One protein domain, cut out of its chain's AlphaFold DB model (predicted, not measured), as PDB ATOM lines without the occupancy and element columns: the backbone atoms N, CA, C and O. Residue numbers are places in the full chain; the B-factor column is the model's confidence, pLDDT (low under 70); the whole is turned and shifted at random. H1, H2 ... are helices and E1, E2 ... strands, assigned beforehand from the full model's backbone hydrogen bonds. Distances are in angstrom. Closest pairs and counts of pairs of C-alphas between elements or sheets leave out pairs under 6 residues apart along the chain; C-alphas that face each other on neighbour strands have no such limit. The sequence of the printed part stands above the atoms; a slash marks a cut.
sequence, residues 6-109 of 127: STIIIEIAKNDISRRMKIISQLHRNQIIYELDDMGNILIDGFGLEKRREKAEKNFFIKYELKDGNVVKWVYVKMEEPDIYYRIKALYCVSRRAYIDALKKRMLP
ATOM      1  N   SER A   6     -44.832 -35.149  -2.957       95.50
ATOM      2  CA  SER A   6     -44.813 -36.167  -1.913       95.50
ATOM      3  C   SER A   6     -43.618 -37.089  -2.102       95.50
ATOM      4  O   SER A   6     -43.031 -37.154  -3.184       95.50
ATOM      5  N   THR A   7     -43.312 -37.855  -1.063       95.19
ATOM      6  CA  THR A   7     -42.255 -38.864  -1.082       95.19
ATOM      7  C   THR A   7     -42.843 -40.179  -0.603       95.19
ATOM      8  O   THR A   7     -43.542 -40.222   0.408       95.19
ATOM      9  N   ILE A   8     -42.574 -41.260  -1.331       95.31
ATOM     10  CA  ILE A   8     -42.818 -42.610  -0.829       95.31
ATOM     11  C   ILE A   8     -41.525 -43.143  -0.218       95.31
ATOM     12  O   ILE A   8     -40.463 -43.086  -0.842       95.31
ATOM     13  N   ILE A   9     -41.626 -43.649   1.008       95.44
ATOM     14  CA  ILE A   9     -40.510 -44.253   1.734       95.44
ATOM     15  C   ILE A   9     -40.670 -45.764   1.639       95.44
ATOM     16  O   ILE A   9     -41.706 -46.319   2.003       95.44
ATOM     17  N   ILE A  10     -39.651 -46.435   1.111       94.69
ATOM     18  CA  ILE A  10     -39.599 -47.890   1.049       94.69
ATOM     19  C   ILE A  10     -38.652 -48.359   2.137       94.69
ATOM     20  O   ILE A  10     -37.427 -48.311   1.977       94.69
ATOM     21  N   GLU A  11     -39.242 -48.837   3.223       92.62
ATOM     22  CA  GLU A  11     -38.505 -49.430   4.325       92.62
ATOM     23  C   GLU A  11     -37.936 -50.787   3.916       92.62
ATOM     24  O   GLU A  11     -38.634 -51.659   3.380       92.62
ATOM     25  N   ILE A  12     -36.634 -50.963   4.139       87.38
ATOM     26  CA  ILE A  12     -35.944 -52.216   3.838       87.38
ATOM     27  C   ILE A  12     -35.080 -52.583   5.032       87.38
ATOM     28  O   ILE A  12     -34.179 -51.835   5.412       87.38
ATOM     29  N   ALA A  13     -35.325 -53.773   5.585       85.56
ATOM     30  CA  ALA A  13     -34.522 -54.322   6.666       85.56
ATOM     31  C   ALA A  13     -33.027 -54.271   6.307       85.56
ATOM     32  O   ALA A  13     -32.633 -54.601   5.186       85.56
ATOM     33  N   LYS A  14     -32.178 -53.861   7.260       81.06
ATOM     34  CA  LYS A  14     -30.746 -53.603   7.009       81.06
ATOM     35  C   LYS A  14     -30.002 -54.801   6.402       81.06
ATOM     36  O   LYS A  14     -29.050 -54.603   5.653       81.06
ATOM     37  N   ASN A  15     -30.441 -56.021   6.710       86.69
ATOM     38  CA  ASN A  15     -29.878 -57.274   6.209       86.69
ATOM     39  C   ASN A  15     -30.431 -57.707   4.835       86.69
ATOM     40  O   ASN A  15     -29.817 -58.551   4.184       86.69
ATOM     41  N   ASP A  16     -31.535 -57.130   4.353       89.81
ATOM     42  CA  ASP A  16     -32.146 -57.485   3.065       89.81
ATOM     43  C   ASP A  16     -31.543 -56.675   1.903       89.81
ATOM     44  O   ASP A  16     -32.191 -55.898   1.190       89.81
ATOM     45  N   ILE A  17     -30.237 -56.870   1.711       89.38
ATOM     46  CA  ILE A  17     -29.459 -56.222   0.648       89.38
ATOM     47  C   ILE A  17     -29.994 -56.628  -0.734       89.38
ATOM     48  O   ILE A  17     -30.039 -55.809  -1.654       89.38
ATOM     49  N   SER A  18     -30.443 -57.878  -0.879       91.31
ATOM     50  CA  SER A  18     -30.955 -58.415  -2.142       91.31
ATOM     51  C   SER A  18     -32.205 -57.665  -2.605       91.31
ATOM     52  O   SER A  18     -32.253 -57.176  -3.741       91.31
ATOM     53  N   ARG A  19     -33.195 -57.479  -1.721       91.81
ATOM     54  CA  ARG A  19     -34.401 -56.704  -2.038       91.81
ATOM     55  C   ARG A  19     -34.069 -55.256  -2.359       91.81
ATOM     56  O   ARG A  19     -34.568 -54.742  -3.365       91.81
ATOM     57  N   ARG A  20     -33.191 -54.621  -1.570       94.19
ATOM     58  CA  ARG A  20     -32.716 -53.253  -1.833       94.19
ATOM     59  C   ARG A  20     -32.145 -53.131  -3.238       94.19
ATOM     60  O   ARG A  20     -32.569 -52.273  -4.012       94.19
ATOM     61  N   MET A  21     -31.242 -54.034  -3.608       94.06
ATOM     62  CA  MET A  21     -30.592 -53.988  -4.914       94.06
ATOM     63  C   MET A  21     -31.531 -54.309  -6.068       94.06
ATOM     64  O   MET A  21     -31.421 -53.697  -7.132       94.06
ATOM     65  N   LYS A  22     -32.514 -55.187  -5.858       94.56
ATOM     66  CA  LYS A  22     -33.558 -55.472  -6.847       94.56
ATOM     67  C   LYS A  22     -34.449 -54.259  -7.123       94.56
ATOM     68  O   LYS A  22     -34.814 -54.029  -8.277       94.56
ATOM     69  N   ILE A  23     -34.807 -53.491  -6.096       96.44
ATOM     70  CA  ILE A  23     -35.603 -52.263  -6.252       96.44
ATOM     71  C   ILE A  23     -34.769 -51.197  -6.957       96.44
ATOM     72  O   ILE A  23     -35.180 -50.677  -7.989       96.44
ATOM     73  N   ILE A  24     -33.552 -50.948  -6.479       96.50
ATOM     74  CA  ILE A  24     -32.660 -49.933  -7.051       96.50
ATOM     75  C   ILE A  24     -32.314 -50.225  -8.511       96.50
ATOM     76  O   ILE A  24     -32.341 -49.324  -9.344       96.50
ATOM     77  N   SER A  25     -32.093 -51.491  -8.863       95.56
ATOM     78  CA  SER A  25     -31.891 -51.884 -10.260       95.56
ATOM     79  C   SER A  25     -33.100 -51.535 -11.133       95.56
ATOM     80  O   SER A  25     -32.930 -51.078 -12.260       95.56
ATOM     81  N   GLN A  26     -34.327 -51.708 -10.625       95.94
ATOM     82  CA  GLN A  26     -35.532 -51.286 -11.346       95.94
ATOM     83  C   GLN A  26     -35.606 -49.762 -11.476       95.94
ATOM     84  O   GLN A  26     -35.928 -49.280 -12.562       95.94
ATOM     85  N   LEU A  27     -35.255 -49.004 -10.434       97.56
ATOM     86  CA  LEU A  27     -35.202 -47.538 -10.493       97.56
ATOM     87  C   LEU A  27     -34.195 -47.052 -11.544       97.56
ATOM     88  O   LEU A  27     -34.532 -46.188 -12.350       97.56
ATOM     89  N   HIS A  28     -33.007 -47.661 -11.604       97.12
ATOM     90  CA  HIS A  28     -31.975 -47.326 -12.585       97.12
ATOM     91  C   HIS A  28     -32.401 -47.588 -14.028       97.12
ATOM     92  O   HIS A  28     -32.269 -46.689 -14.856       97.12
ATOM     93  N   ARG A  29     -32.965 -48.770 -14.325       95.56
ATOM     94  CA  ARG A  29     -33.523 -49.083 -15.661       95.56
ATOM     95  C   ARG A  29     -34.591 -48.080 -16.082       95.56
ATOM     96  O   ARG A  29     -34.733 -47.733 -17.243       95.56
ATOM     97  N   ASN A  30     -35.330 -47.568 -15.104       96.12
ATOM     98  CA  ASN A  30     -36.395 -46.608 -15.335       96.12
ATOM     99  C   ASN A  30     -35.944 -45.149 -15.245       96.12
ATOM    100  O   ASN A  30     -36.776 -44.259 -15.431       96.12
ATOM    101  N   GLN A  31     -34.663 -44.879 -14.978       96.88
ATOM    102  CA  GLN A  31     -34.136 -43.531 -14.754       96.88
ATOM    103  C   GLN A  31     -34.949 -42.738 -13.706       96.88
ATOM    104  O   GLN A  31     -35.087 -41.520 -13.823       96.88
ATOM    105  N   ILE A  32     -35.510 -43.431 -12.703       97.56
ATOM    106  CA  ILE A  32     -36.275 -42.830 -11.600       97.56
ATOM    107  C   ILE A  32     -35.302 -42.325 -10.547       97.56
ATOM    108  O   ILE A  32     -34.402 -43.057 -10.118       97.56
ATOM    109  N   ILE A  33     -35.474 -41.063 -10.165       96.19
ATOM    110  CA  ILE A  33     -34.619 -40.402  -9.188       96.19
ATOM    111  C   ILE A  33     -35.079 -40.813  -7.788       96.19
ATOM    112  O   ILE A  33     -36.269 -40.807  -7.488       96.19
ATOM    113  N   TYR A  34     -34.130 -41.172  -6.932       97.62
ATOM    114  CA  TYR A  34     -34.382 -41.591  -5.556       97.62
ATOM    115  C   TYR A  34     -33.248 -41.114  -4.648       97.62
ATOM    116  O   TYR A  34     -32.214 -40.656  -5.144       97.62
ATOM    117  N   GLU A  35     -33.457 -41.224  -3.344       96.25
ATOM    118  CA  GLU A  35     -32.490 -40.936  -2.286       96.25
ATOM    119  C   GLU A  35     -32.392 -42.134  -1.335       96.25
ATOM    120  O   GLU A  35     -33.232 -43.040  -1.364       96.25
ATOM    121  N   LEU A  36     -31.333 -42.160  -0.529       94.56
ATOM    122  CA  LEU A  36     -31.193 -43.092   0.584       94.56
ATOM    123  C   LEU A  36     -31.124 -42.278   1.868       94.56
ATOM    124  O   LEU A  36     -30.341 -41.333   1.931       94.56
ATOM    125  N   ASP A  37     -31.915 -42.653   2.866       92.75
ATOM    126  CA  ASP A  37     -31.737 -42.112   4.212       92.75
ATOM    127  C   ASP A  37     -30.585 -42.819   4.946       92.75
ATOM    128  O   ASP A  37     -30.002 -43.797   4.462       92.75
ATOM    129  N   ASP A  38     -30.287 -42.350   6.157       89.44
ATOM    130  CA  ASP A  38     -29.232 -42.905   7.013       89.44
ATOM    131  C   ASP A  38     -29.494 -44.365   7.429       89.44
ATOM    132  O   ASP A  38     -28.581 -45.096   7.824       89.44
ATOM    133  N   MET A  39     -30.743 -44.827   7.327       89.62
ATOM    134  CA  MET A  39     -31.128 -46.212   7.594       89.62
ATOM    135  C   MET A  39     -30.982 -47.119   6.364       89.62
ATOM    136  O   MET A  39     -31.020 -48.350   6.493       89.62
ATOM    137  N   GLY A  40     -30.756 -46.541   5.182       89.25
ATOM    138  CA  GLY A  40     -30.699 -47.244   3.907       89.25
ATOM    139  C   GLY A  40     -32.077 -47.595   3.343       89.25
ATOM    140  O   GLY A  40     -32.173 -48.523   2.526       89.25
ATOM    141  N   ASN A  41     -33.127 -46.895   3.777       94.31
ATOM    142  CA  ASN A  41     -34.430 -46.906   3.124       94.31
ATOM    143  C   ASN A  41     -34.347 -46.128   1.812       94.31
ATOM    144  O   ASN A  41     -33.487 -45.269   1.630       94.31
ATOM    145  N   ILE A  42     -35.245 -46.440   0.881       96.69
ATOM    146  CA  ILE A  42     -35.274 -45.797  -0.435       96.69
ATOM    147  C   ILE A  42     -36.390 -44.758  -0.445       96.69
ATOM    148  O   ILE A  42     -37.554 -45.108  -0.259       96.69
ATOM    149  N   LEU A  43     -36.035 -43.504  -0.706       97.06
ATOM    150  CA  LEU A  43     -36.969 -42.386  -0.792       97.06
ATOM    151  C   LEU A  43     -37.185 -42.038  -2.262       97.06
ATOM    152  O   LEU A  43     -36.223 -41.826  -3.002       97.06
ATOM    153  N   ILE A  44     -38.439 -42.006  -2.709       97.19
ATOM    154  CA  ILE A  44     -38.783 -41.668  -4.093       97.19
ATOM    155  C   ILE A  44     -39.745 -40.491  -4.086       97.19
ATOM    156  O   ILE A  44     -40.903 -40.622  -3.683       97.19
ATOM    157  N   ASP A  45     -39.261 -39.358  -4.579       95.00
ATOM    158  CA  ASP A  45     -40.072 -38.157  -4.725       95.00
ATOM    159  C   ASP A  45     -40.933 -38.217  -5.976       95.00
ATOM    160  O   ASP A  45     -40.576 -38.791  -7.017       95.00
ATOM    161  N   GLY A  46     -42.072 -37.552  -5.887       95.50
ATOM    162  CA  GLY A  46     -43.009 -37.476  -6.975       95.50
ATOM    163  C   GLY A  46     -44.225 -36.645  -6.633       95.50
ATOM    164  O   GLY A  46     -44.199 -35.781  -5.758       95.50
ATOM    165  N   PHE A  47     -45.302 -36.927  -7.351       95.00
ATOM    166  CA  PHE A  47     -46.554 -36.201  -7.225       95.00
ATOM    167  C   PHE A  47     -47.736 -37.150  -7.094       95.00
ATOM    168  O   PHE A  47     -47.763 -38.210  -7.728       95.00
ATOM    169  N   GLY A  48     -48.745 -36.727  -6.331       92.94
ATOM    170  CA  GLY A  48     -50.006 -37.456  -6.205       92.94
ATOM    171  C   GLY A  48     -49.820 -38.841  -5.594       92.94
ATOM    172  O   GLY A  48     -50.081 -39.845  -6.257       92.94
ATOM    173  N   LEU A  49     -49.339 -38.884  -4.351       94.00
ATOM    174  CA  LEU A  49     -49.299 -40.111  -3.562       94.00
ATOM    175  C   LEU A  49     -50.730 -40.582  -3.279       94.00
ATOM    176  O   LEU A  49     -51.540 -39.842  -2.726       94.00
ATOM    177  N   GLU A  50     -51.047 -41.820  -3.644       94.69
ATOM    178  CA  GLU A  50     -52.389 -42.368  -3.451       94.69
ATOM    179  C   GLU A  50     -52.366 -43.858  -3.108       94.69
ATOM    180  O   GLU A  50     -51.425 -44.586  -3.437       94.69
ATOM    181  N   LYS A  51     -53.441 -44.314  -2.459       94.19
ATOM    182  CA  LYS A  51     -53.717 -45.734  -2.230       94.19
ATOM    183  C   LYS A  51     -54.519 -46.282  -3.403       94.19
ATOM    184  O   LYS A  51     -55.539 -45.709  -3.781       94.19
ATOM    185  N   ARG A  52     -54.090 -47.411  -3.965       94.12
ATOM    186  CA  ARG A  52     -54.780 -48.076  -5.074       94.12
ATOM    187  C   ARG A  52     -54.841 -49.579  -4.848       94.12
ATOM    188  O   ARG A  52     -53.846 -50.197  -4.480       94.12
ATOM    189  N   ARG A  53     -56.010 -50.166  -5.110       93.62
ATOM    190  CA  ARG A  53     -56.162 -51.621  -5.155       93.62
ATOM    191  C   ARG A  53     -55.612 -52.148  -6.478       93.62
ATOM    192  O   ARG A  53     -55.960 -51.631  -7.540       93.62
ATOM    193  N   GLU A  54     -54.772 -53.169  -6.415       91.31
ATOM    194  CA  GLU A  54     -54.115 -53.773  -7.564       91.31
ATOM    195  C   GLU A  54     -53.886 -55.269  -7.327       91.31
ATOM    196  O   GLU A  54     -53.334 -55.669  -6.305       91.31
ATOM    197  N   LYS A  55     -54.248 -56.096  -8.315       85.44
ATOM    198  CA  LYS A  55     -53.993 -57.541  -8.292       85.44
ATOM    199  C   LYS A  55     -52.580 -57.820  -8.801       85.44
ATOM    200  O   LYS A  55     -52.383 -58.216  -9.947       85.44
ATOM    201  N   ALA A  56     -51.590 -57.545  -7.960       82.50
ATOM    202  CA  ALA A  56     -50.189 -57.823  -8.245       82.50
ATOM    203  C   ALA A  56     -49.555 -58.601  -7.089       82.50
ATOM    204  O   ALA A  56     -49.806 -58.321  -5.918       82.50
ATOM    205  N   GLU A  57     -48.679 -59.547  -7.418       82.19
ATOM    206  CA  GLU A  57     -47.965 -60.355  -6.418       82.19
ATOM    207  C   GLU A  57     -46.663 -59.692  -5.940       82.19
ATOM    208  O   GLU A  57     -46.101 -60.055  -4.908       82.19
ATOM    209  N   LYS A  58     -46.156 -58.708  -6.692       88.06
ATOM    210  CA  LYS A  58     -44.842 -58.097  -6.459       88.06
ATOM    211  C   LYS A  58     -44.919 -56.997  -5.404       88.06
ATOM    212  O   LYS A  58     -45.654 -56.040  -5.581       88.06
ATOM    213  N   ASN A  59     -44.025 -57.034  -4.415       90.44
ATOM    214  CA  ASN A  59     -43.912 -55.978  -3.396       90.44
ATOM    215  C   ASN A  59     -43.542 -54.589  -3.954       90.44
ATOM    216  O   ASN A  59     -43.766 -53.579  -3.294       90.44
ATOM    217  N   PHE A  60     -42.939 -54.542  -5.143       95.19
ATOM    218  CA  PHE A  60     -42.531 -53.319  -5.826       95.19
ATOM    219  C   PHE A  60     -42.604 -53.523  -7.340       95.19
ATOM    220  O   PHE A  60     -42.127 -54.549  -7.843       95.19
ATOM    221  N   PHE A  61     -43.142 -52.545  -8.068       95.94
ATOM    222  CA  PHE A  61     -43.080 -52.497  -9.531       95.94
ATOM    223  C   PHE A  61     -43.305 -51.074 -10.059       95.94
ATOM    224  O   PHE A  61     -43.719 -50.174  -9.332       95.94
ATOM    225  N   ILE A  62     -43.041 -50.884 -11.352       96.56
ATOM    226  CA  ILE A  62     -43.254 -49.620 -12.062       96.56
ATOM    227  C   ILE A  62     -44.258 -49.869 -13.189       96.56
ATOM    228  O   ILE A  62     -44.091 -50.819 -13.955       96.56
ATOM    229  N   LYS A  63     -45.300 -49.038 -13.288       95.81
ATOM    230  CA  LYS A  63     -46.210 -49.006 -14.446       95.81
ATOM    231  C   LYS A  63     -46.030 -47.703 -15.208       95.81
ATOM    232  O   LYS A  63     -45.735 -46.664 -14.621       95.81
ATOM    233  N   TYR A  64     -46.263 -47.774 -16.509       94.88
ATOM    234  CA  TYR A  64     -46.228 -46.628 -17.403       94.88
ATOM    235  C   TYR A  64     -47.651 -46.250 -17.792       94.88
ATOM    236  O   TYR A  64     -48.491 -47.121 -18.010       94.88
ATOM    237  N   GLU A  65     -47.907 -44.957 -17.891       93.44
ATOM    238  CA  GLU A  65     -49.158 -44.404 -18.395       93.44
ATOM    239  C   GLU A  65     -48.819 -43.347 -19.445       93.44
ATOM    240  O   GLU A  65     -47.966 -42.495 -19.209       93.44
ATOM    241  N   LEU A  66     -49.454 -43.411 -20.614       91.12
ATOM    242  CA  LEU A  66     -49.338 -42.361 -21.622       91.12
ATOM    243  C   LEU A  66     -50.406 -41.311 -21.340       91.12
ATOM    244  O   LEU A  66     -51.596 -41.613 -21.390       91.12
ATOM    245  N   LYS A  67     -49.977 -40.085 -21.050       85.19
ATOM    246  CA  LYS A  67     -50.868 -38.954 -20.818       85.19
ATOM    247  C   LYS A  67     -50.394 -37.757 -21.630       85.19
ATOM    248  O   LYS A  67     -49.262 -37.316 -21.463       85.19
ATOM    249  N   ASP A  68     -51.253 -37.255 -22.513       87.75
ATOM    250  CA  ASP A  68     -50.981 -36.079 -23.353       87.75
ATOM    251  C   ASP A  68     -49.648 -36.194 -24.125       87.75
ATOM    252  O   ASP A  68     -48.840 -35.271 -24.155       87.75
ATOM    253  N   GLY A  69     -49.367 -37.384 -24.673       85.25
ATOM    254  CA  GLY A  69     -48.119 -37.688 -25.391       85.25
ATOM    255  C   GLY A  69     -46.880 -37.881 -24.505       85.25
ATOM    256  O   GLY A  69     -45.816 -38.223 -25.014       85.25
ATOM    257  N   ASN A  70     -47.007 -37.723 -23.185       85.38
ATOM    258  CA  ASN A  70     -45.926 -37.904 -22.222       85.38
ATOM    259  C   ASN A  70     -46.042 -39.246 -21.490       85.38
ATOM    260  O   ASN A  70     -47.132 -39.692 -21.127       85.38
ATOM    261  N   VAL A  71     -44.900 -39.885 -21.229       90.12
ATOM    262  CA  VAL A  71     -44.833 -41.115 -20.429       90.12
ATOM    263  C   VAL A  71     -44.787 -40.752 -18.948       90.12
ATOM    264  O   VAL A  71     -43.791 -40.240 -18.457       90.12
ATOM    265  N   VAL A  72     -45.833 -41.081 -18.204       93.44
ATOM    266  CA  VAL A  72     -45.849 -41.016 -16.742       93.44
ATOM    267  C   VAL A  72     -45.352 -42.344 -16.179       93.44
ATOM    268  O   VAL A  72     -45.817 -43.411 -16.582       93.44
ATOM    269  N   LYS A  73     -44.414 -42.289 -15.229       96.38
ATOM    270  CA  LYS A  73     -43.907 -43.467 -14.513       96.38
ATOM    271  C   LYS A  73     -44.479 -43.495 -13.106       96.38
ATOM    272  O   LYS A  73     -44.193 -42.625 -12.288       96.38
ATOM    273  N   TRP A  74     -45.278 -44.512 -12.828       97.06
ATOM    274  CA  TRP A  74     -45.846 -44.754 -11.514       97.06
ATOM    275  C   TRP A  74     -45.035 -45.807 -10.778       97.06
ATOM    276  O   TRP A  74     -44.907 -46.932 -11.262       97.06
ATOM    277  N   VAL A  75     -44.536 -45.462  -9.598       97.62
ATOM    278  CA  VAL A  75     -43.931 -46.426  -8.673       97.62
ATOM    279  C   VAL A  75     -45.020 -46.968  -7.767       97.62
ATOM    280  O   VAL A  75     -45.756 -46.178  -7.189       97.62
ATOM    281  N   TYR A  76     -45.102 -48.290  -7.643       97.25
ATOM    282  CA  TYR A  76     -46.027 -48.987  -6.755       97.25
ATOM    283  C   TYR A  76     -45.248 -49.736  -5.679       97.25
ATOM    284  O   TYR A  76     -44.303 -50.467  -5.988       97.25
ATOM    285  N   VAL A  77     -45.686 -49.591  -4.432       95.75
ATOM    286  CA  VAL A  77     -45.129 -50.266  -3.256       95.75
ATOM    287  C   VAL A  77     -46.279 -50.917  -2.501       95.75
ATOM    288  O   VAL A  77     -47.271 -50.257  -2.187       95.75
ATOM    289  N   LYS A  78     -46.172 -52.225  -2.266       93.44
ATOM    290  CA  LYS A  78     -47.227 -53.005  -1.614       93.44
ATOM    291  C   LYS A  78     -47.360 -52.601  -0.147       93.44
ATOM    292  O   LYS A  78     -46.348 -52.445   0.534       93.44
ATOM    293  N   MET A  79     -48.597 -52.447   0.312       91.06
ATOM    294  CA  MET A  79     -48.924 -52.277   1.726       91.06
ATOM    295  C   MET A  79     -48.978 -53.638   2.437       91.06
ATOM    296  O   MET A  79     -48.920 -54.689   1.802       91.06
ATOM    297  N   GLU A  80     -49.100 -53.625   3.764       86.25
ATOM    298  CA  GLU A  80     -49.356 -54.851   4.533       86.25
ATOM    299  C   GLU A  80     -50.712 -55.472   4.169       86.25
ATOM    300  O   GLU A  80     -50.840 -56.694   4.085       86.25
ATOM    301  N   GLU A  81     -51.708 -54.627   3.890       84.31
ATOM    302  CA  GLU A  81     -53.027 -55.060   3.434       84.31
ATOM    303  C   GLU A  81     -52.958 -55.757   2.058       84.31
ATOM    304  O   GLU A  81     -52.297 -55.265   1.132       84.31
ATOM    305  N   PRO A  82     -53.670 -56.886   1.875       83.31
ATOM    306  CA  PRO A  82     -53.657 -57.628   0.621       83.31
ATOM    307  C   PRO A  82     -54.226 -56.788  -0.528       83.31
ATOM    308  O   PRO A  82     -55.228 -56.093  -0.381       83.31
ATOM    309  N   ASP A  83     -53.581 -56.876  -1.693       88.31
ATOM    310  CA  ASP A  83     -53.941 -56.164  -2.927       88.31
ATOM    311  C   ASP A  83     -53.969 -54.629  -2.833       88.31
ATOM    312  O   ASP A  83     -54.446 -53.980  -3.763       88.31
ATOM    313  N   ILE A  84     -53.455 -54.016  -1.762       93.31
ATOM    314  CA  ILE A  84     -53.366 -52.555  -1.647       93.31
ATOM    315  C   ILE A  84     -51.927 -52.092  -1.849       93.31
ATOM    316  O   ILE A  84     -50.970 -52.659  -1.323       93.31
ATOM    317  N   TYR A  85     -51.780 -51.031  -2.637       96.25
ATOM    318  CA  TYR A  85     -50.507 -50.412  -2.962       96.25
ATOM    319  C   TYR A  85     -50.565 -48.911  -2.713       96.25
ATOM    320  O   TYR A  85     -51.534 -48.249  -3.092       96.25
ATOM    321  N   TYR A  86     -49.483 -48.365  -2.169       95.62
ATOM    322  CA  TYR A  86     -49.175 -46.958  -2.371       95.62
ATOM    323  C   TYR A  86     -48.584 -46.786  -3.762       95.62
ATOM    324  O   TYR A  86     -47.748 -47.588  -4.196       95.62
ATOM    325  N   ARG A  87     -48.995 -45.731  -4.461       96.19
ATOM    326  CA  ARG A  87     -48.361 -45.339  -5.714       96.19
ATOM    327  C   ARG A  87     -48.103 -43.850  -5.789       96.19
ATOM    328  O   ARG A  87     -48.862 -43.058  -5.244       96.19
ATOM    329  N   ILE A  88     -47.050 -43.492  -6.511       97.19
ATOM    330  CA  ILE A  88     -46.655 -42.102  -6.736       97.19
ATOM    331  C   ILE A  88     -46.195 -41.898  -8.181       97.19
ATOM    332  O   ILE A  88     -45.569 -42.790  -8.767       97.19
ATOM    333  N   LYS A  89     -46.498 -40.733  -8.771       96.44
ATOM    334  CA  LYS A  89     -45.925 -40.325 -10.064       96.44
ATOM    335  C   LYS A  89     -44.483 -39.914  -9.832       96.44
ATOM    336  O   LYS A  89     -44.235 -38.811  -9.354       96.44
ATOM    337  N   ALA A  90     -43.551 -40.803 -10.130       96.62
ATOM    338  CA  ALA A  90     -42.159 -40.621  -9.764       96.62
ATOM    339  C   ALA A  90     -41.465 -39.578 -10.645       96.62
ATOM    340  O   ALA A  90     -41.694 -39.511 -11.857       96.62
ATOM    341  N   LEU A  91     -40.553 -38.815 -10.043       95.50
ATOM    342  CA  LEU A  91     -39.600 -38.012 -10.798       95.50
ATOM    343  C   LEU A  91     -38.634 -38.930 -11.552       95.50
ATOM    344  O   LEU A  91     -38.052 -39.861 -10.990       95.50
ATOM    345  N   TYR A  92     -38.433 -38.658 -12.837       95.31
ATOM    346  CA  TYR A  92     -37.498 -39.406 -13.668       95.31
ATOM    347  C   TYR A  92     -36.777 -38.475 -14.641       95.31
ATOM    348  O   TYR A  92     -37.262 -37.397 -14.985       95.31
ATOM    349  N   CYS A  93     -35.605 -38.895 -15.102       94.56
ATOM    350  CA  CYS A  93     -34.854 -38.165 -16.116       94.56
ATOM    351  C   CYS A  93     -35.069 -38.793 -17.492       94.56
ATOM    352  O   CYS A  93     -35.039 -40.014 -17.626       94.56
ATOM    353  N   VAL A  94     -35.215 -37.963 -18.527       89.62
ATOM    354  CA  VAL A  94     -35.327 -38.434 -19.918       89.62
ATOM    355  C   VAL A  94     -33.969 -38.898 -20.450       89.62
ATOM    356  O   VAL A  94     -33.873 -39.948 -21.078       89.62
ATOM    357  N   SER A  95     -32.888 -38.174 -20.142       93.38
ATOM    358  CA  SER A  95     -31.543 -38.538 -20.591       93.38
ATOM    359  C   SER A  95     -30.740 -39.261 -19.510       93.38
ATOM    360  O   SER A  95     -30.791 -38.924 -18.324       93.38
ATOM    361  N   ARG A  96     -29.919 -40.224 -19.942       94.38
ATOM    362  CA  ARG A  96     -29.000 -40.968 -19.066       94.38
ATOM    363  C   ARG A  96     -28.005 -40.055 -18.355       94.38
ATOM    364  O   ARG A  96     -27.704 -40.267 -17.188       94.38
ATOM    365  N   ARG A  97     -27.500 -39.030 -19.051       95.56
ATOM    366  CA  ARG A  97     -26.572 -38.051 -18.470       95.56
ATOM    367  C   ARG A  97     -27.241 -37.271 -17.340       95.56
ATOM    368  O   ARG A  97     -26.709 -37.259 -16.237       95.56
ATOM    369  N   ALA A  98     -28.430 -36.714 -17.593       96.38
ATOM    370  CA  ALA A  98     -29.189 -36.000 -16.570       96.38
ATOM    371  C   ALA A  98     -29.528 -36.907 -15.382       96.38
ATOM    372  O   ALA A  98     -29.431 -36.465 -14.243       96.38
ATOM    373  N   TYR A  99     -29.844 -38.183 -15.638       97.31
ATOM    374  CA  TYR A  99     -30.088 -39.155 -14.577       97.31
ATOM    375  C   TYR A  99     -28.878 -39.322 -13.655       97.31
ATOM    376  O   TYR A  99     -28.992 -39.147 -12.447       97.31
ATOM    377  N   ILE A 100     -27.700 -39.607 -14.218       97.31
ATOM    378  CA  ILE A 100     -26.475 -39.779 -13.428       97.31
ATOM    379  C   ILE A 100     -26.118 -38.502 -12.660       97.31
ATOM    380  O   ILE A 100     -25.710 -38.585 -11.501       97.31
ATOM    381  N   ASP A 101     -26.278 -37.332 -13.278       97.19
ATOM    382  CA  ASP A 101     -25.994 -36.058 -12.618       97.19
ATOM    383  C   ASP A 101     -26.990 -35.775 -11.479       97.19
ATOM    384  O   ASP A 101     -26.576 -35.311 -10.418       97.19
ATOM    385  N   ALA A 102     -28.270 -36.128 -11.637       96.75
ATOM    386  CA  ALA A 102     -29.270 -36.029 -10.575       96.75
ATOM    387  C   ALA A 102     -28.950 -36.956  -9.391       96.75
ATOM    388  O   ALA A 102     -28.988 -36.516  -8.243       96.75
ATOM    389  N   LEU A 103     -28.560 -38.211  -9.654       96.56
ATOM    390  CA  LEU A 103     -28.168 -39.147  -8.595       96.56
ATOM    391  C   LEU A 103     -26.935 -38.654  -7.814       96.56
ATOM    392  O   LEU A 103     -26.885 -38.790  -6.594       96.56
ATOM    393  N   LYS A 104     -25.950 -38.047  -8.493       96.19
ATOM    394  CA  LYS A 104     -24.779 -37.442  -7.832       96.19
ATOM    395  C   LYS A 104     -25.149 -36.240  -6.967       96.19
ATOM    396  O   LYS A 104     -24.613 -36.104  -5.875       96.19
ATOM    397  N   LYS A 105     -26.050 -35.371  -7.445       95.62
ATOM    398  CA  LYS A 105     -26.544 -34.210  -6.678       95.62
ATOM    399  C   LYS A 105     -27.247 -34.630  -5.387       95.62
ATOM    400  O   LYS A 105     -27.187 -33.901  -4.410       95.62
ATOM    401  N   ARG A 106     -27.843 -35.822  -5.384       92.88
ATOM    402  CA  ARG A 106     -28.451 -36.474  -4.217       92.88
ATOM    403  C   ARG A 106     -27.468 -37.231  -3.333       92.88
ATOM    404  O   ARG A 106     -27.877 -37.989  -2.465       92.88
ATOM    405  N   MET A 107     -26.170 -37.059  -3.583       93.00
ATOM    406  CA  MET A 107     -25.088 -37.638  -2.787       93.00
ATOM    407  C   MET A 107     -25.170 -39.166  -2.647       93.00
ATOM    408  O   MET A 107     -24.661 -39.734  -1.683       93.00
ATOM    409  N   LEU A 108     -25.765 -39.857  -3.629       93.75
ATOM    410  CA  LEU A 108     -25.796 -41.315  -3.620       93.75
ATOM    411  C   LEU A 108     -24.369 -41.883  -3.646       93.75
ATOM    412  O   LEU A 108     -23.517 -41.365  -4.381       93.75
ATOM    413  N   PRO A 109     -24.094 -42.979  -2.911       92.75
ATOM    414  CA  PRO A 109     -22.740 -43.498  -2.821       92.75
ATOM    415  C   PRO A 109     -22.194 -43.916  -4.199       92.75
ATOM    416  O   PRO A 109     -22.951 -44.418  -5.041       92.75
TER     417      PRO A 109
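What this domain is: This is residues 6 to 109 of the 127 residues of an uncharacterized protein of Candidatus Bathyarchaeota archaeon (UniProt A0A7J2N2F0). One strongly twisted sheet of five strands makes the body, with helix H1 over one face, running along E3; no named helix covers the other face. The longest strand, E2, bends sharply at residue 46, pairing with E1 before the bend and with E5 after it, while H2 lies off the sheet at one end of the domain, near H1. The printed part has 104 residues with two named helices and five named strands, in the order E1, H1, E2, E3, E4, E5, H2. The sheet's order is E1, E2, E5, E4, E3, antiparallel throughout, and the class is mixed, helices and strands. The whole is compact, with a radius of gyration of the C-alphas of 13.5 A and spans of 42 by 38 by 21 A.

Where its parts are: Find C-alpha 6 at (-44.813, -36.167, -1.913), where edge strand E1, residues 6 to 10, begins. E2 is residues 42 to 53, 22.2 A long, and E5 is residues 84 to 90, 18.3 A. E4, residues 70 to 78, measures 25.6 A, and E3, residues 60 to 67, measures 22.4 A. Look for H1 at residues 17 to 29, starting from C-alpha 17 at (-29.459, -56.222, 0.648) and 18.3 A long. H2, residues 96 to 105, runs 14.3 A to C-alpha 105 at (-26.544, -34.210, -6.678).

How they stand to each other: Start in the sheet, where E2 bends by 103 degrees at residue 46. Its residues 42 to 46 pair with E1, with N 8 and O 44 at 3.0 A, and its residues 46 to 53 pair with E5, with N 52 and O 85 at 2.8 A. E5 and E4 form a hairpin, with N 77 and O 86 at 2.9 A. E4 and E3 form the next hairpin, with N 72 and O 65 at 2.7 A. E3, E4 and E5 are a meander, each strand the antiparallel neighbour of the one before; with E2 they make a Greek key, in which E2 is the antiparallel neighbour of E5. H1 on one face of the sheet gives two layers, at a height over the sheet of 8.3 A. It lies only just over E4 and E3, with 3 of its C-alphas falling on each, and runs along the strands, at 1 degree to E3 on the local plane. The closest C-alphas of H1 and E3, those of Ile 23 and Phe 60, are 7.0 A apart. H2 is not on the sheet; it and H1 are near each other, with 5 pairs of C-alphas within 10 A. In both helices every O i to N i+4 pair is within hydrogen-bond range.

The domain as a whole: The two C-alphas farthest apart, those of Asn 15 and Asp 68, are 42.1 A apart. The printed part has no cut. Its one long link, H1 to E2, is residues 30 to 41, of which 35 to 36 pair with residues 42 to 43 of E2, antiparallel. Mean pLDDT of the printed part is 93.2, and no printed residue is under 70.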